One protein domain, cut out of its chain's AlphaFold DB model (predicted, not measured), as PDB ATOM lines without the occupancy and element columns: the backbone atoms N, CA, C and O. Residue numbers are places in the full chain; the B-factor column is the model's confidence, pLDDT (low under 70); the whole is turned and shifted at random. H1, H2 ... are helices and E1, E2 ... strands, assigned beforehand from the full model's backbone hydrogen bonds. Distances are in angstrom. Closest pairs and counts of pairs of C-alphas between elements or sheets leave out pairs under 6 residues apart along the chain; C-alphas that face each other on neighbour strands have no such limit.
ATOM      1  N   VAL A 198      -4.444 -42.329  -5.579       81.06
ATOM      2  CA  VAL A 198      -3.142 -42.790  -5.088       81.06
ATOM      3  C   VAL A 198      -3.334 -43.974  -4.143       81.06
ATOM      4  O   VAL A 198      -4.336 -44.059  -3.430       81.06
ATOM      5  N   TYR A 199      -2.378 -44.900  -4.140       83.06
ATOM      6  CA  TYR A 199      -2.385 -46.051  -3.244       83.06
ATOM      7  C   TYR A 199      -1.900 -45.659  -1.845       83.06
ATOM      8  O   TYR A 199      -0.771 -45.195  -1.688       83.06
ATOM      9  N   ILE A 200      -2.729 -45.888  -0.826       82.19
ATOM     10  CA  ILE A 200      -2.387 -45.636   0.576       82.19
ATOM     11  C   ILE A 200      -1.877 -46.934   1.208       82.19
ATOM     12  O   ILE A 200      -2.635 -47.895   1.352       82.19
ATOM     13  N   GLN A 201      -0.608 -46.987   1.620       76.00
ATOM     14  CA  GLN A 201      -0.004 -48.217   2.151       76.00
ATOM     15  C   GLN A 201      -0.568 -48.610   3.531       76.00
ATOM     16  O   GLN A 201      -0.815 -49.798   3.781       76.00
ATOM     17  N   GLU A 202      -0.834 -47.609   4.375       81.81
ATOM     18  CA  GLU A 202      -1.410 -47.697   5.721       81.81
ATOM     19  C   GLU A 202      -2.641 -48.601   5.746       81.81
ATOM     20  O   GLU A 202      -2.717 -49.508   6.569       81.81
ATOM     21  N   VAL A 203      -3.571 -48.399   4.808       77.31
ATOM     22  CA  VAL A 203      -4.864 -49.106   4.732       77.31
ATOM     23  C   VAL A 203      -5.006 -50.019   3.509       77.31
ATOM     24  O   VAL A 203      -5.928 -50.825   3.458       77.31
ATOM     25  N   SER A 204      -4.066 -49.965   2.558       72.44
ATOM     26  CA  SER A 204      -4.051 -50.762   1.320       72.44
ATOM     27  C   SER A 204      -5.298 -50.601   0.446       72.44
ATOM     28  O   SER A 204      -5.847 -51.577  -0.060       72.44
ATOM     29  N   THR A 205      -5.716 -49.350   0.249       79.31
ATOM     30  CA  THR A 205      -6.762 -48.968  -0.710       79.31
ATOM     31  C   THR A 205      -6.311 -47.779  -1.557       79.31
ATOM     32  O   THR A 205      -5.378 -47.060  -1.188       79.31
ATOM     33  N   CYS A 206      -6.983 -47.562  -2.682       79.44
ATOM     34  CA  CYS A 206      -6.845 -46.349  -3.477       79.44
ATOM     35  C   CYS A 206      -7.713 -45.231  -2.880       79.44
ATOM     36  O   CYS A 206      -8.846 -45.470  -2.462       79.44
ATOM     37  N   MET A 207      -7.189 -44.005  -2.829       79.75
ATOM     38  CA  MET A 207      -7.925 -42.816  -2.389       79.75
ATOM     39  C   MET A 207      -7.717 -41.658  -3.356       79.75
ATOM     40  O   MET A 207      -6.649 -41.534  -3.951       79.75
ATOM     41  N   THR A 208      -8.716 -40.782  -3.483       84.06
ATOM     42  CA  THR A 208      -8.640 -39.594  -4.348       84.06
ATOM     43  C   THR A 208      -7.437 -38.724  -3.994       84.06
ATOM     44  O   THR A 208      -7.233 -38.400  -2.819       84.06
ATOM     45  N   THR A 209      -6.679 -38.300  -5.002       85.75
ATOM     46  CA  THR A 209      -5.646 -37.268  -4.867       85.75
ATOM     47  C   THR A 209      -6.272 -35.932  -4.456       85.75
ATOM     48  O   THR A 209      -7.454 -35.703  -4.716       85.75
ATOM     49  N   ARG A 210      -5.508 -35.061  -3.788       88.38
ATOM     50  CA  ARG A 210      -6.009 -33.834  -3.157       88.38
ATOM     51  C   ARG A 210      -5.136 -32.626  -3.467       88.38
ATOM     52  O   ARG A 210      -3.918 -32.675  -3.304       88.38
ATOM     53  N   LEU A 211      -5.772 -31.541  -3.906       86.12
ATOM     54  CA  LEU A 211      -5.103 -30.269  -4.185       86.12
ATOM     55  C   LEU A 211      -4.613 -29.611  -2.877       86.12
ATOM     56  O   LEU A 211      -5.165 -29.868  -1.803       86.12
ATOM     57  N   PRO A 212      -3.602 -28.726  -2.923       85.81
ATOM     58  CA  PRO A 212      -3.208 -27.942  -1.756       85.81
ATOM     59  C   PRO A 212      -4.404 -27.209  -1.118       85.81
ATOM     60  O   PRO A 212      -5.279 -26.694  -1.809       85.81
ATOM     61  N   SER A 213      -4.435 -27.161   0.217       85.12
ATOM     62  CA  SER A 213      -5.543 -26.715   1.087       85.12
ATOM     63  C   SER A 213      -6.799 -27.606   1.172       85.12
ATOM     64  O   SER A 213      -7.564 -27.450   2.136       85.12
ATOM     65  N   GLU A 214      -7.008 -28.567   0.264       89.81
ATOM     66  CA  GLU A 214      -8.147 -29.499   0.334       89.81
ATOM     67  C   GLU A 214      -8.095 -30.422   1.563       89.81
ATOM     68  O   GLU A 214      -7.010 -30.680   2.097       89.81
ATOM     69  N   PRO A 215      -9.252 -30.956   2.014       89.75
ATOM     70  CA  PRO A 215      -9.290 -31.966   3.062       89.75
ATOM     71  C   PRO A 215      -8.627 -33.281   2.624       89.75
ATOM     72  O   PRO A 215      -8.953 -33.844   1.578       89.75
ATOM     73  N   CYS A 216      -7.740 -33.804   3.466       91.19
ATOM     74  CA  CYS A 216      -7.014 -35.056   3.261       91.19
ATOM     75  C   CYS A 216      -7.111 -35.960   4.493       91.19
ATOM     76  O   CYS A 216      -7.326 -35.500   5.614       91.19
ATOM     77  N   GLN A 217      -6.932 -37.260   4.272       88.19
ATOM     78  CA  GLN A 217      -6.778 -38.263   5.323       88.19
ATOM     79  C   GLN A 217      -5.339 -38.786   5.394       88.19
ATOM     80  O   GLN A 217      -4.913 -39.176   6.471       88.19
ATOM     81  N   TYR A 218      -4.596 -38.772   4.283       87.19
ATOM     82  CA  TYR A 218      -3.239 -39.313   4.157       87.19
ATOM     83  C   TYR A 218      -2.347 -38.382   3.318       87.19
ATOM     84  O   TYR A 218      -2.839 -37.673   2.437       87.19
ATOM     85  N   SER A 219      -1.038 -38.354   3.589       85.25
ATOM     86  CA  SER A 219      -0.090 -37.416   2.952       85.25
ATOM     87  C   SER A 219       0.133 -37.704   1.472       85.25
ATOM     88  O   SER A 219       0.308 -36.787   0.674       85.25
ATOM     89  N   GLU A 220       0.037 -38.974   1.102       87.19
ATOM     90  CA  GLU A 220       0.136 -39.516  -0.249       87.19
ATOM     91  C   GLU A 220      -0.879 -38.842  -1.184       87.19
ATOM     92  O   GLU A 220      -0.565 -38.567  -2.341       87.19
ATOM     93  N   GLN A 221      -2.074 -38.508  -0.672       87.38
ATOM     94  CA  GLN A 221      -3.124 -37.815  -1.431       87.38
ATOM     95  C   GLN A 221      -2.660 -36.443  -1.924       87.38
ATOM     96  O   GLN A 221      -2.992 -36.061  -3.042       87.38
ATOM     97  N   CYS A 222      -1.881 -35.732  -1.106       87.62
ATOM     98  CA  CYS A 222      -1.313 -34.428  -1.431       87.62
ATOM     99  C   CYS A 222      -0.068 -34.578  -2.320       87.62
ATOM    100  O   CYS A 222       0.058 -33.909  -3.346       87.62
ATOM    101  N   ALA A 223       0.833 -35.498  -1.949       84.00
ATOM    102  CA  ALA A 223       2.103 -35.744  -2.635       84.00
ATOM    103  C   ALA A 223       1.936 -36.196  -4.097       84.00
ATOM    104  O   ALA A 223       2.826 -35.969  -4.916       84.00
ATOM    105  N   ALA A 224       0.804 -36.827  -4.423       80.31
ATOM    106  CA  ALA A 224       0.444 -37.238  -5.777       80.31
ATOM    107  C   ALA A 224      -0.008 -36.082  -6.695       80.31
ATOM    108  O   ALA A 224      -0.065 -36.274  -7.907       80.31
ATOM    109  N   VAL A 225      -0.324 -34.901  -6.143       80.75
ATOM    110  CA  VAL A 225      -0.668 -33.691  -6.917       80.75
ATOM    111  C   VAL A 225       0.514 -32.727  -6.981       80.75
ATOM    112  O   VAL A 225       0.874 -32.260  -8.056       80.75
ATOM    113  N   GLU A 226       1.142 -32.459  -5.836       78.62
ATOM    114  CA  GLU A 226       2.302 -31.574  -5.699       78.62
ATOM    115  C   GLU A 226       3.432 -32.354  -5.003       78.62
ATOM    116  O   GLU A 226       3.313 -32.666  -3.814       78.62
ATOM    117  N   PRO A 227       4.532 -32.714  -5.696       78.31
ATOM    118  CA  PRO A 227       5.579 -33.561  -5.129       78.31
ATOM    119  C   PRO A 227       6.180 -33.007  -3.829       78.31
ATOM    120  O   PRO A 227       6.783 -31.934  -3.797       78.31
ATOM    121  N   GLY A 228       6.036 -33.769  -2.741       75.00
ATOM    122  CA  GLY A 228       6.482 -33.378  -1.400       75.00
ATOM    123  C   GLY A 228       5.463 -32.572  -0.583       75.00
ATOM    124  O   GLY A 228       5.767 -32.213   0.554       75.00
ATOM    125  N   ALA A 229       4.266 -32.305  -1.115       85.12
ATOM    126  CA  ALA A 229       3.122 -31.878  -0.314       85.12
ATOM    127  C   ALA A 229       2.683 -32.996   0.650       85.12
ATOM    128  O   ALA A 229       2.842 -34.182   0.362       85.12
ATOM    129  N   PHE A 230       2.123 -32.625   1.801       87.19
ATOM    130  CA  PHE A 230       1.791 -33.556   2.886       87.19
ATOM    131  C   PHE A 230       0.473 -33.186   3.574       87.19
ATOM    132  O   PHE A 230      -0.006 -32.057   3.457       87.19
ATOM    133  N   CYS A 231      -0.127 -34.134   4.293       88.69
ATOM    134  CA  CYS A 231      -1.373 -33.917   5.020       88.69
ATOM    135  C   CYS A 231      -1.072 -33.462   6.455       88.69
ATOM    136  O   CYS A 231      -0.361 -34.147   7.189       88.69
ATOM    137  N   GLN A 232      -1.606 -32.308   6.862       87.44
ATOM    138  CA  GLN A 232      -1.402 -31.737   8.196       87.44
ATOM    139  C   GLN A 232      -2.711 -31.122   8.701       87.44
ATOM    140  O   GLN A 232      -3.323 -30.316   7.999       87.44
ATOM    141  N   LYS A 233      -3.147 -31.474   9.919       86.81
ATOM    142  CA  LYS A 233      -4.451 -31.044  10.476       86.81
ATOM    143  C   LYS A 233      -5.620 -31.276   9.491       86.81
ATOM    144  O   LYS A 233      -6.444 -30.393   9.257       86.81
ATOM    145  N   LEU A 234      -5.630 -32.459   8.874       88.56
ATOM    146  CA  LEU A 234      -6.559 -32.939   7.845       88.56
ATOM    147  C   LEU A 234      -6.650 -32.062   6.583       88.56
ATOM    148  O   LEU A 234      -7.649 -32.132   5.869       88.56
ATOM    149  N   ARG A 235      -5.629 -31.247   6.271       89.06
ATOM    150  CA  ARG A 235      -5.547 -30.471   5.018       89.06
ATOM    151  C   ARG A 235      -4.194 -30.590   4.328       89.06
ATOM    152  O   ARG A 235      -3.159 -30.670   4.986       89.06
ATOM    153  N   CYS A 236      -4.197 -30.567   2.996       90.81
ATOM    154  CA  CYS A 236      -2.963 -30.620   2.220       90.81
ATOM    155  C   CYS A 236      -2.147 -29.331   2.370       90.81
ATOM    156  O   CYS A 236      -2.651 -28.222   2.165       90.81
ATOM    157  N   LYS A 237      -0.864 -29.483   2.689       87.25
ATOM    158  CA  LYS A 237       0.134 -28.416   2.798       87.25
ATOM    159  C   LYS A 237       1.203 -28.590   1.729       87.25
ATOM    160  O   LYS A 237       1.555 -29.713   1.378       87.25
ATOM    161  N   CYS A 238       1.714 -27.471   1.225       87.69
ATOM    162  CA  CYS A 238       2.805 -27.451   0.256       87.69
ATOM    163  C   CYS A 238       4.107 -28.031   0.827       87.69
ATOM    164  O   CYS A 238       4.306 -28.059   2.041       87.69
ATOM    165  N   ALA A 239       5.003 -28.456  -0.066       83.62
ATOM    166  CA  ALA A 239       6.345 -28.894   0.298       83.62
ATOM    167  C   ALA A 239       7.136 -27.795   1.038       83.62
ATOM    168  O   ALA A 239       6.878 -26.600   0.887       83.62
ATOM    169  N   LEU A 240       8.137 -28.205   1.821       82.31
ATOM    170  CA  LEU A 240       8.948 -27.296   2.639       82.31
ATOM    171  C   LEU A 240       9.621 -26.204   1.779       82.31
ATOM    172  O   LEU A 240      10.239 -26.507   0.756       82.31
ATOM    173  N   GLY A 241       9.501 -24.940   2.200       74.44
ATOM    174  CA  GLY A 241       9.958 -23.770   1.428       74.44
ATOM    175  C   GLY A 241       8.968 -23.269   0.362       74.44
ATOM    176  O   GLY A 241       9.297 -22.372  -0.416       74.44
ATOM    177  N   MET A 242       7.748 -23.817   0.305       83.25
ATOM    178  CA  MET A 242       6.708 -23.408  -0.645       83.25
ATOM    179  C   MET A 242       5.418 -22.972   0.062       83.25
ATOM    180  O   MET A 242       5.000 -23.550   1.064       83.25
ATOM    181  N   LYS A 243       4.757 -21.956  -0.494       82.44
ATOM    182  CA  LYS A 243       3.472 -21.398  -0.059       82.44
ATOM    183  C   LYS A 243       2.382 -21.642  -1.104       82.44
ATOM    184  O   LYS A 243       2.641 -21.665  -2.309       82.44
ATOM    185  N   PHE A 244       1.155 -21.795  -0.627       82.94
ATOM    186  CA  PHE A 244      -0.032 -21.954  -1.459       82.94
ATOM    187  C   PHE A 244      -0.379 -20.651  -2.193       82.94
ATOM    188  O   PHE A 244      -0.364 -19.580  -1.586       82.94
ATOM    189  N   ASN A 245      -0.707 -20.748  -3.481       80.38
ATOM    190  CA  ASN A 245      -1.151 -19.629  -4.307       80.38
ATOM    191  C   ASN A 245      -2.338 -20.052  -5.192       80.38
ATOM    192  O   ASN A 245      -2.155 -20.558  -6.303       80.38
ATOM    193  N   GLY A 246      -3.560 -19.873  -4.683       73.94
ATOM    194  CA  GLY A 246      -4.814 -20.148  -5.396       73.94
ATOM    195  C   GLY A 246      -5.116 -21.638  -5.579       73.94
ATOM    196  O   GLY A 246      -6.001 -22.154  -4.912       73.94
ATOM    197  N   ASN A 247      -4.371 -22.311  -6.462       69.25
ATOM    198  CA  ASN A 247      -4.560 -23.725  -6.826       69.25
ATOM    199  C   ASN A 247      -3.266 -24.570  -6.771       69.25
ATOM    200  O   ASN A 247      -3.341 -25.786  -6.925       69.25
ATOM    201  N   SER A 248      -2.084 -23.965  -6.592       75.81
ATOM    202  CA  SER A 248      -0.782 -24.657  -6.686       75.81
ATOM    203  C   SER A 248       0.237 -24.103  -5.682       75.81
ATOM    204  O   SER A 248       0.036 -23.042  -5.080       75.81
ATOM    205  N   CYS A 249       1.319 -24.844  -5.459       84.06
ATOM    206  CA  CYS A 249       2.423 -24.479  -4.584       84.06
ATOM    207  C   CYS A 249       3.487 -23.651  -5.321       84.06
ATOM    208  O   CYS A 249       3.986 -24.007  -6.384       84.06
ATOM    209  N   THR A 250       3.896 -22.542  -4.708       84.94
ATOM    210  CA  THR A 250       4.914 -21.613  -5.225       84.94
ATOM    211  C   THR A 250       6.016 -21.408  -4.194       84.94
ATOM    212  O   THR A 250       5.749 -21.492  -3.001       84.94
ATOM    213  N   PHE A 251       7.257 -21.138  -4.605       83.44
ATOM    214  CA  PHE A 251       8.339 -20.879  -3.644       83.44
ATOM    215  C   PHE A 251       8.029 -19.667  -2.751       83.44
ATOM    216  O   PHE A 251       7.401 -18.696  -3.187       83.44
ATOM    217  N   THR A 252       8.451 -19.715  -1.482       76.81
ATOM    218  CA  THR A 252       8.171 -18.637  -0.518       76.81
ATOM    219  C   THR A 252       8.791 -17.304  -0.940       76.81
ATOM    220  O   THR A 252       8.113 -16.278  -0.837       76.81
ATOM    221  N   ASP A 253      10.012 -17.333  -1.484       77.25
ATOM    222  CA  ASP A 253      10.718 -16.198  -2.095       77.25
ATOM    223  C   ASP A 253      11.234 -16.600  -3.499       77.25
ATOM    224  O   ASP A 253      11.899 -17.634  -3.623       77.25
ATOM    225  N   PRO A 254      10.961 -15.823  -4.568       75.94
ATOM    226  CA  PRO A 254      11.404 -16.143  -5.929       75.94
ATOM    227  C   PRO A 254      12.930 -16.129  -6.125       75.94
ATOM    228  O   PRO A 254      13.412 -16.714  -7.094       75.94
ATOM    229  N   LYS A 255      13.706 -15.510  -5.222       78.00
ATOM    230  CA  LYS A 255      15.179 -15.564  -5.226       78.00
ATOM    231  C   LYS A 255      15.712 -16.949  -4.856       78.00
ATOM    232  O   LYS A 255      16.852 -17.262  -5.187       78.00
ATOM    233  N   CYS A 256      14.899 -17.785  -4.202       78.06
ATOM    234  CA  CYS A 256      15.279 -19.126  -3.766       78.06
ATOM    235  C   CYS A 256      14.327 -20.207  -4.305       78.06
ATOM    236  O   CYS A 256      13.596 -20.863  -3.566       78.06
ATOM    237  N   ALA A 257      14.349 -20.409  -5.624       79.81
ATOM    238  CA  ALA A 257      13.540 -21.412  -6.321       79.81
ATOM    239  C   ALA A 257      14.110 -22.848  -6.208       79.81
ATOM    240  O   ALA A 257      14.379 -23.504  -7.217       79.81
ATOM    241  N   VAL A 258      14.334 -23.332  -4.979       78.25
ATOM    242  CA  VAL A 258      14.876 -24.673  -4.690       78.25
ATOM    243  C   VAL A 258      14.018 -25.365  -3.623       78.25
ATOM    244  O   VAL A 258      13.814 -24.831  -2.537       78.25
ATOM    245  N   HIS A 259      13.509 -26.565  -3.921       73.31
ATOM    246  CA  HIS A 259      12.648 -27.321  -2.998       73.31
ATOM    247  C   HIS A 259      13.383 -27.665  -1.695       73.31
ATOM    248  O   HIS A 259      14.493 -28.196  -1.737       73.31
ATOM    249  N   GLY A 260      12.760 -27.400  -0.543       79.50
ATOM    250  CA  GLY A 260      13.377 -27.610   0.770       79.50
ATOM    251  C   GLY A 260      14.373 -26.525   1.194       79.50
ATOM    252  O   GLY A 260      15.087 -26.730   2.173       79.50
ATOM    253  N   TYR A 261      14.428 -25.387   0.494       86.62
ATOM    254  CA  TYR A 261      15.251 -24.227   0.848       86.62
ATOM    255  C   TYR A 261      14.397 -22.958   0.975       86.62
ATOM    256  O   TYR A 261      13.278 -22.882   0.472       86.62
ATOM    257  N   VAL A 262      14.939 -21.962   1.671       84.50
ATOM    258  CA  VAL A 262      14.351 -20.636   1.848       84.50
ATOM    259  C   VAL A 262      15.432 -19.565   1.714       84.50
ATOM    260  O   VAL A 262      16.588 -19.773   2.085       84.50
ATOM    261  N   TRP A 263      15.054 -18.411   1.169       87.69
ATOM    262  CA  TRP A 263      15.914 -17.233   1.119       87.69
ATOM    263  C   TRP A 263      16.130 -16.658   2.524       87.69
ATOM    264  O   TRP A 263      15.168 -16.503   3.278       87.69
ATOM    265  N   VAL A 264      17.372 -16.306   2.864       86.19
ATOM    266  CA  VAL A 264      17.717 -15.595   4.104       86.19
ATOM    267  C   VAL A 264      18.173 -14.176   3.735       86.19
ATOM    268  O   VAL A 264      19.314 -14.013   3.291       86.19
ATOM    269  N   PRO A 265      17.301 -13.152   3.854       82.00
ATOM    270  CA  PRO A 265      17.608 -11.776   3.452       82.00
ATOM    271  C   PRO A 265      18.884 -11.197   4.069       82.00
ATOM    272  O   PRO A 265      19.571 -10.425   3.410       82.00
ATOM    273  N   GLU A 266      19.201 -11.590   5.302       84.75
ATOM    274  CA  GLU A 266      20.352 -11.134   6.084       84.75
ATOM    275  C   GLU A 266      21.689 -11.685   5.561       84.75
ATOM    276  O   GLU A 266      22.731 -11.066   5.756       84.75
ATOM    277  N   MET A 267      21.654 -12.841   4.888       79.44
ATOM    278  CA  MET A 267      22.827 -13.537   4.337       79.44
ATOM    279  C   MET A 267      22.974 -13.336   2.822       79.44
ATOM    280  O   MET A 267      24.072 -13.454   2.289       79.44
ATOM    281  N   GLY A 268      21.869 -13.080   2.111       83.00
ATOM    282  CA  GLY A 268      21.851 -13.058   0.646       83.00
ATOM    283  C   GLY A 268      21.947 -14.445  -0.004       83.00
ATOM    284  O   GLY A 268      22.351 -14.542  -1.162       83.00
ATOM    285  N   GLU A 269      21.587 -15.514   0.717       85.75
ATOM    286  CA  GLU A 269      21.740 -16.905   0.268       85.75
ATOM    287  C   GLU A 269      20.498 -17.783   0.528       85.75
ATOM    288  O   GLU A 269      19.624 -17.471   1.342       85.75
ATOM    289  N   CYS A 270      20.441 -18.922  -0.171       86.94
ATOM    290  CA  CYS A 270      19.479 -20.005   0.053       86.94
ATOM    291  C   CYS A 270      19.945 -20.937   1.180       86.94
ATOM    292  O   CYS A 270      20.914 -21.675   1.006       86.94
ATOM    293  N   MET A 271      19.201 -21.000   2.285       83.62
ATOM    294  CA  MET A 271      19.457 -21.933   3.389       83.62
ATOM    295  C   MET A 271      18.420 -23.058   3.424       83.62
ATOM    296  O   MET A 271      17.280 -22.875   3.002       83.62
ATOM    297  N   GLN A 272      18.807 -24.232   3.924       86.75
ATOM    298  CA  GLN A 272      17.901 -25.379   4.029       86.75
ATOM    299  C   GLN A 272      16.772 -25.106   5.040       86.75
ATOM    300  O   GLN A 272      17.006 -24.553   6.114       86.75
ATOM    301  N   VAL A 273      15.555 -25.536   4.704       85.88
ATOM    302  CA  VAL A 273      14.386 -25.516   5.592       85.88
ATOM    303  C   VAL A 273      14.434 -26.717   6.542       85.88
ATOM    304  O   VAL A 273      14.736 -27.843   6.141       85.88
ATOM    305  N   LEU A 274      14.150 -26.476   7.819       87.44
ATOM    306  CA  LEU A 274      14.414 -27.379   8.933       87.44
ATOM    307  C   LEU A 274      13.159 -27.561   9.797       87.44
ATOM    308  O   LEU A 274      12.639 -26.614  10.383       87.44
ATOM    309  N   SER A 275      12.686 -28.802   9.910       85.75
ATOM    310  CA  SER A 275      11.519 -29.145  10.733       85.75
ATOM    311  C   SER A 275      11.708 -28.807  12.220       85.75
ATOM    312  O   SER A 275      12.826 -28.885  12.737       85.75
ATOM    313  N   PRO A 276      10.630 -28.519  12.971       86.69
ATOM    314  CA  PRO A 276      10.690 -28.390  14.421       86.69
ATOM    315  C   PRO A 276      11.403 -29.568  15.101       86.69
ATOM    316  O   PRO A 276      11.202 -30.735  14.769       86.69
ATOM    317  N   GLY A 277      12.272 -29.247  16.060       83.38
ATOM    318  CA  GLY A 277      13.161 -30.191  16.736       83.38
ATOM    319  C   GLY A 277      14.510 -30.410  16.045       83.38
ATOM    320  O   GLY A 277      15.395 -30.993  16.681       83.38
ATOM    321  N   ALA A 278      14.695 -29.928  14.810       85.44
ATOM    322  CA  ALA A 278      15.947 -30.018  14.062       85.44
ATOM    323  C   ALA A 278      17.073 -29.185  14.671       85.44
ATOM    324  O   ALA A 278      16.876 -28.018  15.001       85.44
ATOM    325  N   ASN A 279      18.275 -29.761  14.724       87.69
ATOM    326  CA  ASN A 279      19.507 -29.032  15.023       87.69
ATOM    327  C   ASN A 279      20.174 -28.575  13.712       87.69
ATOM    328  O   ASN A 279      20.097 -29.287  12.712       87.69
ATOM    329  N   GLY A 280      20.889 -27.449  13.750       86.88
ATOM    330  CA  GLY A 280      21.652 -26.888  12.631       86.88
ATOM    331  C   GLY A 280      21.109 -25.574  12.063       86.88
ATOM    332  O   GLY A 280      21.694 -25.062  11.116       86.88
ATOM    333  N   CYS A 281      20.028 -25.011  12.619       90.75
ATOM    334  CA  CYS A 281      19.503 -23.734  12.130       90.75
ATOM    335  C   CYS A 281      20.437 -22.561  12.477       90.75
ATOM    336  O   CYS A 281      21.134 -22.580  13.497       90.75
ATOM    337  N   THR A 282      20.423 -21.516  11.650       90.06
ATOM    338  CA  THR A 282      21.097 -20.236  11.946       90.06
ATOM    339  C   THR A 282      20.127 -19.061  12.045       90.06
ATOM    340  O   THR A 282      20.340 -18.182  12.871       90.06
ATOM    341  N   HIS A 283      19.039 -19.071  11.268       90.06
ATOM    342  CA  HIS A 283      18.026 -18.012  11.236       90.06
ATOM    343  C   HIS A 283      16.627 -18.620  11.399       90.06
ATOM    344  O   HIS A 283      16.348 -19.692  10.857       90.06
ATOM    345  N   SER A 284      15.719 -17.936  12.103       90.06
ATOM    346  CA  SER A 284      14.367 -18.449  12.397       90.06
ATOM    347  C   SER A 284      13.523 -18.751  11.156       90.06
ATOM    348  O   SER A 284      12.687 -19.649  11.208       90.06
ATOM    349  N   ILE A 285      13.788 -18.081  10.029       86.38
ATOM    350  CA  ILE A 285      13.116 -18.310   8.740       86.38
ATOM    351  C   ILE A 285      13.280 -19.749   8.207       86.38
ATOM    352  O   ILE A 285      12.402 -20.265   7.515       86.38
ATOM    353  N   GLN A 286      14.364 -20.436   8.591       88.38
ATOM    354  CA  GLN A 286      14.597 -21.853   8.276       88.38
ATOM    355  C   GLN A 286      13.608 -22.777   9.003       88.38
ATOM    356  O   GLN A 286      13.373 -23.887   8.542       88.38
ATOM    357  N   CYS A 287      13.026 -22.325  10.119       88.62
ATOM    358  CA  CYS A 287      12.053 -23.070  10.917       88.62
ATOM    359  C   CYS A 287      10.613 -22.637  10.591       88.62
ATOM    360  O   CYS A 287       9.765 -23.478  10.287       88.62
ATOM    361  N   SER A 288      10.343 -21.321  10.590       84.81
ATOM    362  CA  SER A 288       8.988 -20.758  10.454       84.81
ATOM    363  C   SER A 288       8.301 -21.077   9.122       84.81
ATOM    364  O   SER A 288       7.080 -21.007   9.026       84.81
ATOM    365  N   THR A 289       9.064 -21.487   8.105       75.69
ATOM    366  CA  THR A 289       8.548 -21.990   6.821       75.69
ATOM    367  C   THR A 289       8.001 -23.425   6.868       75.69
ATOM    368  O   THR A 289       7.420 -23.872   5.880       75.69
ATOM    369  N   VAL A 290       8.153 -24.150   7.985       73.31
ATOM    370  CA  VAL A 290       7.565 -25.489   8.207       73.31
ATOM    371  C   VAL A 290       6.302 -25.428   9.062       73.31
ATOM    372  O   VAL A 290       5.351 -26.177   8.837       73.31
ATOM    373  N   ALA A 291       6.302 -24.560  10.071       76.81
ATOM    374  CA  ALA A 291       5.170 -24.333  10.953       76.81
ATOM    375  C   ALA A 291       5.213 -22.903  11.498       76.81
ATOM    376  O   ALA A 291       6.271 -22.417  11.914       76.81
ATOM    377  N   ASP A 292       4.046 -22.260  11.508       76.62
ATOM    378  CA  ASP A 292       3.872 -20.870  11.916       76.62
ATOM    379  C   ASP A 292       4.433 -20.623  13.329       76.62
ATOM    380  O   ASP A 292       4.345 -21.477  14.214       76.62
ATOM    381  N   ASN A 293       5.040 -19.452  13.533       80.12
ATOM    382  CA  ASN A 293       5.671 -19.010  14.786       80.12
ATOM    383  C   ASN A 293       6.805 -19.905  15.346       80.12
ATOM    384  O   ASN A 293       7.291 -19.649  16.448       80.12
ATOM    385  N   THR A 294       7.287 -20.916  14.613       88.38
ATOM    386  CA  THR A 294       8.492 -21.666  15.018       88.38
ATOM    387  C   THR A 294       9.768 -20.877  14.730       88.38
ATOM    388  O   THR A 294       9.857 -20.137  13.751       88.38
ATOM    389  N   TYR A 295      10.772 -21.005  15.600       92.44
ATOM    390  CA  TYR A 295      11.941 -20.121  15.603       92.44
ATOM    391  C   TYR A 295      13.247 -20.872  15.877       92.44
ATOM    392  O   TYR A 295      13.247 -21.968  16.437       92.44
ATOM    393  N   CYS A 296      14.377 -20.291  15.475       92.69
ATOM    394  CA  CYS A 296      15.690 -20.866  15.741       92.69
ATOM    395  C   CYS A 296      16.189 -20.404  17.117       92.69
ATOM    396  O   CYS A 296      16.323 -19.208  17.367       92.69
ATOM    397  N   PHE A 297      16.493 -21.346  18.011       91.94
ATOM    398  CA  PHE A 297      17.027 -21.063  19.342       91.94
ATOM    399  C   PHE A 297      18.180 -22.014  19.658       91.94
ATOM    400  O   PHE A 297      18.014 -23.231  19.601       91.94
ATOM    401  N   ARG A 298      19.368 -21.475  19.974       90.12
ATOM    402  CA  ARG A 298      20.600 -22.260  20.229       90.12
ATOM    403  C   ARG A 298      20.874 -23.313  19.135       90.12
ATOM    404  O   ARG A 298      21.107 -24.483  19.428       90.12
ATOM    405  N   HIS A 299      20.793 -22.892  17.871       90.19
ATOM    406  CA  HIS A 299      20.882 -23.745  16.675       90.19
ATOM    407  C   HIS A 299      19.836 -24.869  16.575       90.19
ATOM    408  O   HIS A 299      20.043 -25.826  15.827       90.19
ATOM    409  N   ARG A 300      18.703 -24.768  17.281       90.81
ATOM    410  CA  ARG A 300      17.597 -25.728  17.201       90.81
ATOM    411  C   ARG A 300      16.272 -25.068  16.822       90.81
ATOM    412  O   ARG A 300      15.851 -24.105  17.463       90.81
ATOM    413  N   CYS A 301      15.582 -25.617  15.823       91.56
ATOM    414  CA  CYS A 301      14.219 -25.206  15.499       91.56
ATOM    415  C   CYS A 301      13.279 -25.587  16.646       91.56
ATOM    416  O   CYS A 301      13.164 -26.757  17.014       91.56
ATOM    417  N   THR A 302      12.636 -24.580  17.222       90.75
ATOM    418  CA  THR A 302      11.888 -24.640  18.478       90.75
ATOM    419  C   THR A 302      10.438 -24.226  18.233       90.75
ATOM    420  O   THR A 302      10.163 -23.354  17.406       90.75
ATOM    421  N   CYS A 303       9.509 -24.897  18.912       90.00
ATOM    422  CA  CYS A 303       8.080 -24.621  18.803       90.00
ATOM    423  C   CYS A 303       7.670 -23.386  19.623       90.00
ATOM    424  O   CYS A 303       8.303 -23.115  20.643       90.00
ATOM    425  N   PRO A 304       6.615 -22.659  19.212       86.19
ATOM    426  CA  PRO A 304       5.972 -21.665  20.062       86.19
ATOM    427  C   PRO A 304       5.226 -22.327  21.234       86.19
ATOM    428  O   PRO A 304       4.926 -23.526  21.218       86.19
ATOM    429  N   ASP A 305       4.873 -21.504  22.222       82.50
ATOM    430  CA  ASP A 305       4.019 -21.858  23.359       82.50
ATOM    431  C   ASP A 305       4.525 -23.075  24.163       82.50
ATOM    432  O   ASP A 305       5.723 -23.254  24.375       82.50
ATOM    433  N   LYS A 306       3.605 -23.909  24.665       75.81
ATOM    434  CA  LYS A 306       3.907 -25.165  25.378       75.81
ATOM    435  C   LYS A 306       3.980 -26.378  24.435       75.81
ATOM    436  O   LYS A 306       3.900 -27.515  24.897       75.81
ATOM    437  N   LEU A 307       4.076 -26.152  23.122       84.44
ATOM    438  CA  LEU A 307       4.120 -27.221  22.127       84.44
ATOM    439  C   LEU A 307       5.522 -27.835  22.053       84.44
ATOM    440  O   LEU A 307       6.537 -27.160  22.220       84.44
ATOM    441  N   ILE A 308       5.580 -29.130  21.760       83.69
ATOM    442  CA  ILE A 308       6.824 -29.879  21.584       83.69
ATOM    443  C   ILE A 308       6.998 -30.317  20.122       83.69
ATOM    444  O   ILE A 308       6.009 -30.527  19.413       83.69
ATOM    445  N   PRO A 309       8.243 -30.472  19.639       80.25
ATOM    446  CA  PRO A 309       8.491 -30.969  18.293       80.25
ATOM    447  C   PRO A 309       8.214 -32.477  18.206       80.25
ATOM    448  O   PRO A 309       8.911 -33.284  18.828       80.25
ATOM    449  N   VAL A 310       7.211 -32.859  17.415       75.69
ATOM    450  CA  VAL A 310       6.786 -34.250  17.194       75.69
ATOM    451  C   VAL A 310       6.489 -34.452  15.712       75.69
ATOM    452  O   VAL A 310       5.907 -33.580  15.078       75.69
ATOM    453  N   ASP A 311       6.897 -35.595  15.157       71.75
ATOM    454  CA  ASP A 311       6.563 -36.012  13.783       71.75
ATOM    455  C   ASP A 311       6.888 -34.957  12.696       71.75
ATOM    456  O   ASP A 311       6.131 -34.719  11.761       71.75
ATOM    457  N   GLY A 312       8.013 -34.247  12.862       73.75
ATOM    458  CA  GLY A 312       8.448 -33.191  11.938       73.75
ATOM    459  C   GLY A 312       7.637 -31.890  12.003       73.75
ATOM    460  O   GLY A 312       7.824 -31.023  11.151       73.75
ATOM    461  N   THR A 313       6.766 -31.727  13.002       82.62
ATOM    462  CA  THR A 313       5.935 -30.538  13.225       82.62
ATOM    463  C   THR A 313       5.872 -30.166  14.719       82.62
ATOM    464  O   THR A 313       6.614 -30.719  15.530       82.62
ATOM    465  N   CYS A 314       5.026 -29.205  15.096       86.44
ATOM    466  CA  CYS A 314       4.750 -28.865  16.495       86.44
ATOM    467  C   CYS A 314       3.405 -29.448  16.938       86.44
ATOM    468  O   CYS A 314       2.397 -29.285  16.248       86.44
ATOM    469  N   GLY A 315       3.396 -30.107  18.097       83.94
ATOM    470  CA  GLY A 315       2.220 -30.761  18.664       83.94
ATOM    471  C   GLY A 315       2.189 -30.695  20.187       83.94
ATOM    472  O   GLY A 315       3.164 -30.316  20.836       83.94
ATOM    473  N   GLU A 316       1.050 -31.051  20.765       86.00
ATOM    474  CA  GLU A 316       0.889 -31.135  22.217       86.00
ATOM    475  C   GLU A 316       1.571 -32.388  22.785       86.00
ATOM    476  O   GLU A 316       1.716 -33.411  22.107       86.00
ATOM    477  N   GLN A 317       1.987 -32.328  24.052       84.44
ATOM    478  CA  GLN A 317       2.590 -33.478  24.720       84.44
ATOM    479  C   GLN A 317       1.515 -34.474  25.171       84.44
ATOM    480  O   GLN A 317       0.883 -34.306  26.212       84.44
ATOM    481  N   CYS A 318       1.330 -35.532  24.380       85.19
ATOM    482  CA  CYS A 318       0.296 -36.532  24.625       85.19
ATOM    483  C   CYS A 318       0.478 -37.314  25.945       85.19
ATOM    484  O   CYS A 318       1.615 -37.591  26.346       85.19
ATOM    485  N   PRO A 319      -0.631 -37.748  26.582       84.88
ATOM    486  CA  PRO A 319      -0.606 -38.670  27.717       84.88
ATOM    487  C   PRO A 319       0.076 -40.012  27.410       84.88
ATOM    488  O   PRO A 319       0.253 -40.413  26.257       84.88
ATOM    489  N   THR A 320       0.394 -40.770  28.460       78.50
ATOM    490  CA  THR A 320       0.872 -42.152  28.329       78.50
ATOM    491  C   THR A 320      -0.139 -43.017  27.566       78.50
ATOM    492  O   THR A 320      -1.348 -42.891  27.733       78.50
ATOM    493  N   SER A 321       0.365 -43.909  26.705       80.44
ATOM    494  CA  SER A 321      -0.405 -44.701  25.720       80.44
ATOM    495  C   SER A 321      -1.120 -43.916  24.601       80.44
ATOM    496  O   SER A 321      -1.817 -44.524  23.790       80.44
ATOM    497  N   MET A 322      -0.878 -42.608  24.474       86.19
ATOM    498  CA  MET A 322      -1.217 -41.825  23.281       86.19
ATOM    499  C   MET A 322       0.038 -41.354  22.532       86.19
ATOM    500  O   MET A 322       1.157 -41.407  23.040       86.19
ATOM    501  N   THR A 323      -0.158 -40.918  21.291       85.06
ATOM    502  CA  THR A 323       0.882 -40.437  20.373       85.06
ATOM    503  C   THR A 323       0.305 -39.339  19.480       85.06
ATOM    504  O   THR A 323      -0.875 -39.387  19.131       85.06
ATOM    505  N   PHE A 324       1.093 -38.311  19.160       85.50
ATOM    506  CA  PHE A 324       0.624 -37.178  18.361       85.50
ATOM    507  C   PHE A 324       0.666 -37.535  16.875       85.50
ATOM    508  O   PHE A 324       1.670 -38.060  16.397       85.50
ATOM    509  N   SER A 325      -0.401 -37.228  16.137       86.31
ATOM    510  CA  SER A 325      -0.456 -37.443  14.691       86.31
ATOM    511  C   SER A 325      -0.469 -36.106  13.959       86.31
ATOM    512  O   SER A 325      -1.466 -35.387  14.034       86.31
ATOM    513  N   ALA A 326       0.598 -35.778  13.219       80.44
ATOM    514  CA  ALA A 326       0.673 -34.542  12.429       80.44
ATOM    515  C   ALA A 326      -0.476 -34.427  11.407       80.44
ATOM    516  O   ALA A 326      -1.035 -33.345  11.197       80.44
ATOM    517  N   VAL A 327      -0.873 -35.574  10.844       84.75
ATOM    518  CA  VAL A 327      -1.976 -35.727   9.888       84.75
ATOM    519  C   VAL A 327      -3.302 -35.239  10.469       84.75
ATOM    520  O   VAL A 327      -4.007 -34.497   9.798       84.75
ATOM    521  N   ILE A 328      -3.635 -35.591  11.715       85.31
ATOM    522  CA  ILE A 328      -4.912 -35.201  12.345       85.31
ATOM    523  C   ILE A 328      -4.773 -33.874  13.108       85.31
ATOM    524  O   ILE A 328      -5.705 -33.077  13.145       85.31
ATOM    525  N   GLY A 329      -3.600 -33.607  13.688       85.56
ATOM    526  CA  GLY A 329      -3.331 -32.445  14.537       85.56
ATOM    527  C   GLY A 329      -3.580 -32.661  16.032       85.56
ATOM    528  O   GLY A 329      -3.543 -31.684  16.774       85.56
ATOM    529  N   GLN A 330      -3.829 -33.900  16.472       87.69
ATOM    530  CA  GLN A 330      -4.168 -34.238  17.861       87.69
ATOM    531  C   GLN A 330      -3.535 -35.566  18.314       87.69
ATOM    532  O   GLN A 330      -2.985 -36.327  17.510       87.69
ATOM    533  N   CYS A 331      -3.650 -35.857  19.610       89.19
ATOM    534  CA  CYS A 331      -3.260 -37.132  20.205       89.19
ATOM    535  C   CYS A 331      -4.235 -38.263  19.840       89.19
ATOM    536  O   CYS A 331      -5.451 -38.097  19.924       89.19
ATOM    537  N   ILE A 332      -3.700 -39.430  19.478       88.38
ATOM    538  CA  ILE A 332      -4.459 -40.651  19.166       88.38
ATOM    539  C   ILE A 332      -3.899 -41.872  19.918       88.38
ATOM    540  O   ILE A 332      -2.754 -41.825  20.378       88.38
ATOM    541  N   PRO A 333      -4.668 -42.971  20.068       88.31
ATOM    542  CA  PRO A 333      -4.208 -44.166  20.774       88.31
ATOM    543  C   PRO A 333      -2.972 -44.797  20.126       88.31
ATOM    544  O   PRO A 333      -2.945 -45.036  18.913       88.31
ATOM    545  N   ALA A 334      -1.972 -45.098  20.954       85.56
ATOM    546  CA  ALA A 334      -0.742 -45.761  20.554       85.56
ATOM    547  C   ALA A 334      -0.942 -47.289  20.497       85.56
ATOM    548  O   ALA A 334      -1.457 -47.910  21.429       85.56
ATOM    549  N   ILE A 335      -0.524 -47.898  19.391       88.50
ATOM    550  CA  ILE A 335      -0.754 -49.302  19.046       88.50
ATOM    551  C   ILE A 335       0.567 -50.068  19.080       88.50
ATOM    552  O   ILE A 335       1.582 -49.624  18.549       88.50
ATOM    553  N   LYS A 336       0.555 -51.251  19.696       85.19
ATOM    554  CA  LYS A 336       1.728 -52.130  19.800       85.19
ATOM    555  C   LYS A 336       1.997 -52.880  18.480       85.19
ATOM    556  O   LYS A 336       1.060 -53.073  17.702       85.19
ATOM    557  N   PRO A 337       3.237 -53.351  18.243       85.12
ATOM    558  CA  PRO A 337       3.585 -54.205  17.105       85.12
ATOM    559  C   PRO A 337       2.552 -55.302  16.822       85.12
ATOM    560  O   PRO A 337       2.069 -55.959  17.746       85.12
ATOM    561  N   GLY A 338       2.191 -55.487  15.548       78.25
ATOM    562  CA  GLY A 338       1.174 -56.446  15.099       78.25
ATOM    563  C   GLY A 338      -0.277 -56.119  15.482       78.25
ATOM    564  O   GLY A 338      -1.168 -56.888  15.124       78.25
ATOM    565  N   GLY A 339      -0.537 -55.014  16.189       84.50
ATOM    566  CA  GLY A 339      -1.882 -54.505  16.456       84.50
ATOM    567  C   GLY A 339      -2.492 -53.771  15.256       84.50
ATOM    568  O   GLY A 339      -1.778 -53.373  14.333       84.50
ATOM    569  N   LYS A 340      -3.820 -53.584  15.282       86.25
ATOM    570  CA  LYS A 340      -4.560 -52.842  14.247       86.25
ATOM    571  C   LYS A 340      -4.301 -51.337  14.344       86.25
ATOM    572  O   LYS A 340      -4.434 -50.772  15.425       86.25
ATOM    573  N   CYS A 341      -4.003 -50.698  13.219       88.12
ATOM    574  CA  CYS A 341      -3.736 -49.263  13.097       88.12
ATOM    575  C   CYS A 341      -4.460 -48.662  11.884       88.12
ATOM    576  O   CYS A 341      -4.865 -49.376  10.968       88.12
ATOM    577  N   GLN A 342      -4.593 -47.337  11.885       85.94
ATOM    578  CA  GLN A 342      -5.073 -46.525  10.765       85.94
ATOM    579  C   GLN A 342      -3.970 -45.592  10.232       85.94
ATOM    580  O   GLN A 342      -3.969 -45.268   9.046       85.94
ATOM    581  N   TYR A 343      -3.031 -45.192  11.097       84.44
ATOM    582  CA  TYR A 343      -1.923 -44.286  10.785       84.44
ATOM    583  C   TYR A 343      -0.590 -44.827  11.297       84.44
ATOM    584  O   TYR A 343      -0.516 -45.380  12.395       84.44
ATOM    585  N   SER A 344       0.486 -44.600  10.544       84.69
ATOM    586  CA  SER A 344       1.846 -44.995  10.933       84.69
ATOM    587  C   SER A 344       2.329 -44.336  12.234       84.69
ATOM    588  O   SER A 344       3.019 -44.982  13.021       84.69
ATOM    589  N   SER A 345       1.861 -43.120  12.541       84.25
ATOM    590  CA  SER A 345       2.108 -42.412  13.811       84.25
ATOM    591  C   SER A 345       1.578 -43.139  15.058       84.25
ATOM    592  O   SER A 345       2.003 -42.829  16.173       84.25
ATOM    593  N   GLN A 346       0.689 -44.131  14.898       85.50
ATOM    594  CA  GLN A 346       0.195 -44.964  15.998       85.50
ATOM    595  C   GLN A 346       1.184 -46.042  16.447       85.50
ATOM    596  O   GLN A 346       1.068 -46.514  17.577       85.50
ATOM    597  N   CYS A 347       2.114 -46.477  15.594       86.06
ATOM    598  CA  CYS A 347       2.886 -47.696  15.829       86.06
ATOM    599  C   CYS A 347       4.002 -47.492  16.866       86.06
ATOM    600  O   CYS A 347       5.102 -47.028  16.575       86.06
ATOM    601  N   GLN A 348       3.700 -47.851  18.114       74.38
ATOM    602  CA  GLN A 348       4.525 -47.580  19.284       74.38
ATOM    603  C   GLN A 348       5.712 -48.544  19.385       74.38
ATOM    604  O   GLN A 348       5.567 -49.691  19.814       74.38
ATOM    605  N   THR A 349       6.912 -48.058  19.069       63.38
ATOM    606  CA  THR A 349       8.170 -48.782  19.316       63.38
ATOM    607  C   THR A 349       9.302 -47.827  19.718       63.38
ATOM    608  O   THR A 349       9.168 -46.604  19.640       63.38
ATOM    609  N   HIS A 350      10.405 -48.391  20.219       58.94
ATOM    610  CA  HIS A 350      11.632 -47.651  20.510       58.94
ATOM    611  C   HIS A 350      12.448 -47.342  19.235       58.94
ATOM    612  O   HIS A 350      13.112 -46.308  19.176       58.94
ATOM    613  N   ASP A 351      12.356 -48.198  18.212       54.59
ATOM    614  CA  ASP A 351      12.927 -47.990  16.876       54.59
ATOM    615  C   ASP A 351      11.922 -47.314  15.931       54.59
ATOM    616  O   ASP A 351      10.732 -47.641  15.916       54.59
ATOM    617  N   SER A 352      12.422 -46.413  15.082       60.97
ATOM    618  CA  SER A 352      11.642 -45.646  14.099       60.97
ATOM    619  C   SER A 352      11.399 -46.383  12.773       60.97
ATOM    620  O   SER A 352      11.198 -45.742  11.746       60.97
ATOM    621  N   GLU A 353      11.482 -47.718  12.759       72.75
ATOM    622  CA  GLU A 353      11.335 -48.543  11.545       72.75
ATOM    623  C   GLU A 353       9.957 -49.215  11.415       72.75
ATOM    624  O   GLU A 353       9.753 -50.013  10.501       72.75
ATOM    625  N   MET A 354       9.010 -48.934  12.313       81.38
ATOM    626  CA  MET A 354       7.663 -49.506  12.257       81.38
ATOM    627  C   MET A 354       6.645 -48.494  11.751       81.38
ATOM    628  O   MET A 354       6.584 -47.367  12.232       81.38
ATOM    629  N   ILE A 355       5.825 -48.939  10.807       85.38
ATOM    630  CA  ILE A 355       4.765 -48.161  10.171       85.38
ATOM    631  C   ILE A 355       3.479 -48.992  10.119       85.38
ATOM    632  O   ILE A 355       3.486 -50.197  10.388       85.38
ATOM    633  N   CYS A 356       2.361 -48.367   9.770       86.56
ATOM    634  CA  CYS A 356       1.128 -49.090   9.500       86.56
ATOM    635  C   CYS A 356       1.179 -49.633   8.063       86.56
ATOM    636  O   CYS A 356       1.465 -48.899   7.121       86.56
ATOM    637  N   ILE A 357       0.939 -50.932   7.882       83.12
ATOM    638  CA  ILE A 357       0.897 -51.588   6.568       83.12
ATOM    639  C   ILE A 357      -0.300 -52.535   6.562       83.12
ATOM    640  O   ILE A 357      -0.354 -53.458   7.378       83.12
ATOM    641  N   ARG A 358      -1.242 -52.346   5.628       80.38
ATOM    642  CA  ARG A 358      -2.475 -53.165   5.527       80.38
ATOM    643  C   ARG A 358      -3.314 -53.147   6.822       80.38
ATOM    644  O   ARG A 358      -3.872 -54.165   7.220       80.38
ATOM    645  N   GLY A 359      -3.349 -52.011   7.517       84.75
ATOM    646  CA  GLY A 359      -4.046 -51.816   8.789       84.75
ATOM    647  C   GLY A 359      -3.376 -52.475  10.000       84.75
ATOM    648  O   GLY A 359      -4.025 -52.628  11.033       84.75
ATOM    649  N   ILE A 360      -2.110 -52.905   9.894       85.06
ATOM    650  CA  ILE A 360      -1.357 -53.584  10.964       85.06
ATOM    651  C   ILE A 360       0.006 -52.904  11.164       85.06
ATOM    652  O   ILE A 360       0.698 -52.610  10.192       85.06
ATOM    653  N   CYS A 361       0.427 -52.689  12.415       87.75
ATOM    654  CA  CYS A 361       1.751 -52.138  12.721       87.75
ATOM    655  C   CYS A 361       2.858 -53.158  12.412       87.75
ATOM    656  O   CYS A 361       2.973 -54.179  13.097       87.75
ATOM    657  N   ARG A 362       3.669 -52.888  11.381       86.75
ATOM    658  CA  ARG A 362       4.683 -53.798  10.819       86.75
ATOM    659  C   ARG A 362       5.987 -53.059  10.523       86.75
ATOM    660  O   ARG A 362       5.993 -51.859  10.256       86.75
ATOM    661  N   CYS A 363       7.102 -53.778  10.568       86.94
ATOM    662  CA  CYS A 363       8.401 -53.214  10.211       86.94
ATOM    663  C   CYS A 363       8.469 -52.871   8.712       86.94
ATOM    664  O   CYS A 363       7.966 -53.610   7.863       86.94
ATOM    665  N   PHE A 364       9.109 -51.750   8.391       82.31
ATOM    666  CA  PHE A 364       9.334 -51.283   7.027       82.31
ATOM    667  C   PHE A 364      10.278 -52.216   6.244       82.31
ATOM    668  O   PHE A 364      11.079 -52.953   6.819       82.31
ATOM    669  N   GLY A 365      10.198 -52.180   4.909       76.00
ATOM    670  CA  GLY A 365      11.140 -52.880   4.025       76.00
ATOM    671  C   GLY A 365      11.034 -54.411   4.012       76.00
ATOM    672  O   GLY A 365      11.950 -55.068   3.536       76.00
ATOM    673  N   GLY A 366       9.949 -54.993   4.537       72.56
ATOM    674  CA  GLY A 366       9.769 -56.453   4.613       72.56
ATOM    675  C   GLY A 366      10.440 -57.119   5.821       72.56
ATOM    676  O   GLY A 366      10.335 -58.336   5.975       72.56
ATOM    677  N   LYS A 367      11.072 -56.327   6.696       84.56
ATOM    678  CA  LYS A 367      11.599 -56.762   7.995       84.56
ATOM    679  C   LYS A 367      10.506 -57.360   8.887       84.56
ATOM    680  O   LYS A 367       9.312 -57.094   8.734       84.56
ATOM    681  N   VAL A 368      10.937 -58.114   9.890       83.81
ATOM    682  CA  VAL A 368      10.097 -58.766  10.900       83.81
ATOM    683  C   VAL A 368      10.399 -58.227  12.295       83.81
ATOM    684  O   VAL A 368      11.521 -57.811  12.586       83.81
ATOM    685  N   PHE A 369       9.390 -58.214  13.165       85.50
ATOM    686  CA  PHE A 369       9.540 -57.747  14.541       85.50
ATOM    687  C   PHE A 369       9.943 -58.900  15.467       85.50
ATOM    688  O   PHE A 369       9.217 -59.890  15.583       85.50
ATOM    689  N   THR A 370      11.091 -58.778  16.140       80.94
ATOM    690  CA  THR A 370      11.685 -59.873  16.934       80.94
ATOM    691  C   THR A 370      11.226 -59.919  18.393       80.94
ATOM    692  O   THR A 370      11.637 -60.820  19.114       80.94
ATOM    693  N   GLY A 371      10.429 -58.943  18.838       73.19
ATOM    694  CA  GLY A 371      10.067 -58.725  20.246       73.19
ATOM    695  C   GLY A 371      10.558 -57.375  20.777       73.19
ATOM    696  O   GLY A 371       9.805 -56.694  21.473       73.19
ATOM    697  N   ASP A 372      11.754 -56.951  20.353       76.31
ATOM    698  CA  ASP A 372      12.388 -55.696  20.797       76.31
ATOM    699  C   ASP A 372      12.590 -54.687  19.657       76.31
ATOM    700  O   ASP A 372      12.519 -53.479  19.877       76.31
ATOM    701  N   ARG A 373      12.882 -55.185  18.445       81.75
ATOM    702  CA  ARG A 373      13.347 -54.404  17.287       81.75
ATOM    703  C   ARG A 373      12.848 -54.977  15.961       81.75
ATOM    704  O   ARG A 373      12.342 -56.100  15.908       81.75
ATOM    705  N   CYS A 374      13.067 -54.233  14.881       84.38
ATOM    706  CA  CYS A 374      12.928 -54.728  13.512       84.38
ATOM    707  C   CYS A 374      14.226 -55.405  13.025       84.38
ATOM    708  O   CYS A 374      15.325 -54.921  13.298       84.38
ATOM    709  N   ALA A 375      14.113 -56.525  12.306       81.88
ATOM    710  CA  ALA A 375      15.244 -57.275  11.751       81.88
ATOM    711  C   ALA A 375      14.903 -57.921  10.395       81.88
ATOM    712  O   ALA A 375      13.739 -58.159  10.093       81.88
ATOM    713  N   GLU A 376      15.916 -58.245   9.587       83.50
ATOM    714  CA  GLU A 376      15.745 -58.889   8.265       83.50
ATOM    715  C   GLU A 376      15.154 -60.311   8.341       83.50
ATOM    716  O   GLU A 376      14.590 -60.817   7.374       83.50
ATOM    717  N   SER A 377      15.303 -60.987   9.482       81.56
ATOM    718  CA  SER A 377      14.810 -62.344   9.710       81.56
ATOM    719  C   SER A 377      14.610 -62.622  11.200       81.56
ATOM    720  O   SER A 377      15.100 -61.889  12.063       81.56
ATOM    721  N   CYS A 378      13.870 -63.688  11.508       81.00
ATOM    722  CA  CYS A 378      13.640 -64.103  12.885       81.00
ATOM    723  C   CYS A 378      14.878 -64.760  13.526       81.00
ATOM    724  O   CYS A 378      15.739 -65.292  12.817       81.00
ATOM    725  N   PRO A 379      14.963 -64.764  14.873       80.31
ATOM    726  CA  PRO A 379      15.912 -65.598  15.606       80.31
ATOM    727  C   PRO A 379      15.788 -67.083  15.236       80.31
ATOM    728  O   PRO A 379      14.794 -67.517  14.653       80.31
ATOM    729  N   ARG A 380      16.781 -67.894  15.626       69.00
ATOM    730  CA  ARG A 380      16.676 -69.356  15.486       69.00
ATOM    731  C   ARG A 380      15.429 -69.881  16.199       69.00
ATOM    732  O   ARG A 380      14.966 -69.296  17.178       69.00
ATOM    733  N   ASP A 381      14.881 -70.961  15.654       67.50
ATOM    734  CA  ASP A 381      13.680 -71.652  16.137       67.50
ATOM    735  C   ASP A 381      12.391 -70.797  16.105       67.50
ATOM    736  O   ASP A 381      11.370 -71.183  16.678       67.50
ATOM    737  N   HIS A 382      12.416 -69.650  15.411       73.44
ATOM    738  CA  HIS A 382      11.269 -68.760  15.228       73.44
ATOM    739  C   HIS A 382      10.899 -68.595  13.745       73.44
ATOM    740  O   HIS A 382      11.754 -68.360  12.892       73.44
ATOM    741  N   ILE A 383       9.600 -68.672  13.461       72.25
ATOM    742  CA  ILE A 383       8.975 -68.437  12.157       72.25
ATOM    743  C   ILE A 383       8.282 -67.071  12.124       72.25
ATOM    744  O   ILE A 383       7.939 -66.492  13.159       72.25
ATOM    745  N   VAL A 384       8.052 -66.556  10.917       77.38
ATOM    746  CA  VAL A 384       7.334 -65.295  10.702       77.38
ATOM    747  C   VAL A 384       5.829 -65.553  10.788       77.38
ATOM    748  O   VAL A 384       5.263 -66.199   9.912       77.38
ATOM    749  N   GLY A 385       5.168 -65.041  11.826       68.00
ATOM    750  CA  GLY A 385       3.708 -65.060  11.916       68.00
ATOM    751  C   GLY A 385       3.060 -64.138  10.876       68.00
ATOM    752  O   GLY A 385       3.676 -63.183  10.401       68.00
ATOM    753  N   HIS A 386       1.786 -64.377  10.548       68.69
ATOM    754  CA  HIS A 386       1.046 -63.639   9.508       68.69
ATOM    755  C   HIS A 386       1.074 -62.098   9.681       68.69
ATOM    756  O   HIS A 386       1.124 -61.340   8.706       68.69
ATOM    757  N   ASN A 387       1.124 -61.624  10.930       68.56
ATOM    758  CA  ASN A 387       1.235 -60.209  11.305       68.56
ATOM    759  C   ASN A 387       2.658 -59.613  11.184       68.56
ATOM    760  O   ASN A 387       2.832 -58.424  11.429       68.56
ATOM    761  N   GLY A 388       3.674 -60.391  10.795       71.31
ATOM    762  CA  GLY A 388       5.072 -59.950  10.704       71.31
ATOM    763  C   GLY A 388       5.850 -59.976  12.026       71.31
ATOM    764  O   GLY A 388       6.936 -59.400  12.091       71.31
ATOM    765  N   ILE A 389       5.321 -60.624  13.068       81.00
ATOM    766  CA  ILE A 389       6.029 -60.869  14.333       81.00
ATOM    767  C   ILE A 389       6.655 -62.267  14.314       81.00
ATOM    768  O   ILE A 389       6.040 -63.227  13.850       81.00
ATOM    769  N   CYS A 390       7.860 -62.397  14.858       79.38
ATOM    770  CA  CYS A 390       8.503 -63.688  15.075       79.38
ATOM    771  C   CYS A 390       7.821 -64.477  16.203       79.38
ATOM    772  O   CYS A 390       7.811 -64.036  17.352       79.38
ATOM    773  N   ARG A 391       7.298 -65.669  15.892       73.69
ATOM    774  CA  ARG A 391       6.789 -66.647  16.873       73.69
ATOM    775  C   ARG A 391       7.652 -67.903  16.861       73.69
ATOM    776  O   ARG A 391       8.241 -68.211  15.832       73.69
ATOM    777  N   LYS A 392       7.729 -68.647  17.968       67.69
ATOM    778  CA  LYS A 392       8.418 -69.949  17.977       67.69
ATOM    779  C   LYS A 392       7.736 -70.901  16.980       67.69
ATOM    780  O   LYS A 392       6.508 -70.936  16.933       67.69
ATOM    781  N   GLY A 393       8.518 -71.604  16.163       62.31
ATOM    782  CA  GLY A 393       8.007 -72.489  15.110       62.31
ATOM    783  C   GLY A 393       7.664 -73.903  15.582       62.31
ATOM    784  O   GLY A 393       8.064 -74.319  16.672       62.31
ATOM    785  N   CYS A 394       6.956 -74.644  14.726       66.12
ATOM    786  CA  CYS A 394       6.786 -76.093  14.851       66.12
ATOM    787  C   CYS A 394       8.128 -76.830  14.688       66.12
ATOM    788  O   CYS A 394       9.077 -76.289  14.113       66.12
TER     789      CYS A 394
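What this domain is: This is residues 198 to 394 of the 1147 residues of an uncharacterized protein of Onchocerca ochengi (UniProt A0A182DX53). Little regular structure: nine small antiparallel hairpins strung on loops run from E1-E2 to E7-E8 at one end, fold back through E9 to E14, and reach E17-E18 at the other. H1 packs on E3-E4, H2 on E9-E10. Of 197 printed residues, 72 are in two named helices and eighteen strands, mostly strand: E1 E2 H1 E3-E8 H2 E9-E18. The whole is compact, radius of gyration of the C-alphas 19.1 A, spanning 66 by 39 by 29 A.

How they stand to each other: In the hairpin of E15, residues 354 to 357, and E16, residues 360 to 363, N 355 and O 362 are within hydrogen-bond range, 3.0 A. The closest C-alphas of H1, residues 219 to 223, and E3, residues 230 to 232, are Ser 219 and Cys 231, 4.3 A. The O i to N i+4 pair of H1 is within range.

Where its parts are: E15, 9.1 A long, begins at C-alpha (7.663, -49.506, 12.257); E16, 9.8 A, ends at (8.401, -53.214, 10.211).

The domain as a whole: The printed part has no cut. Residues 334 to 353, for instance, make a long link; pLDDT is under 70 at 349 to 352, among others.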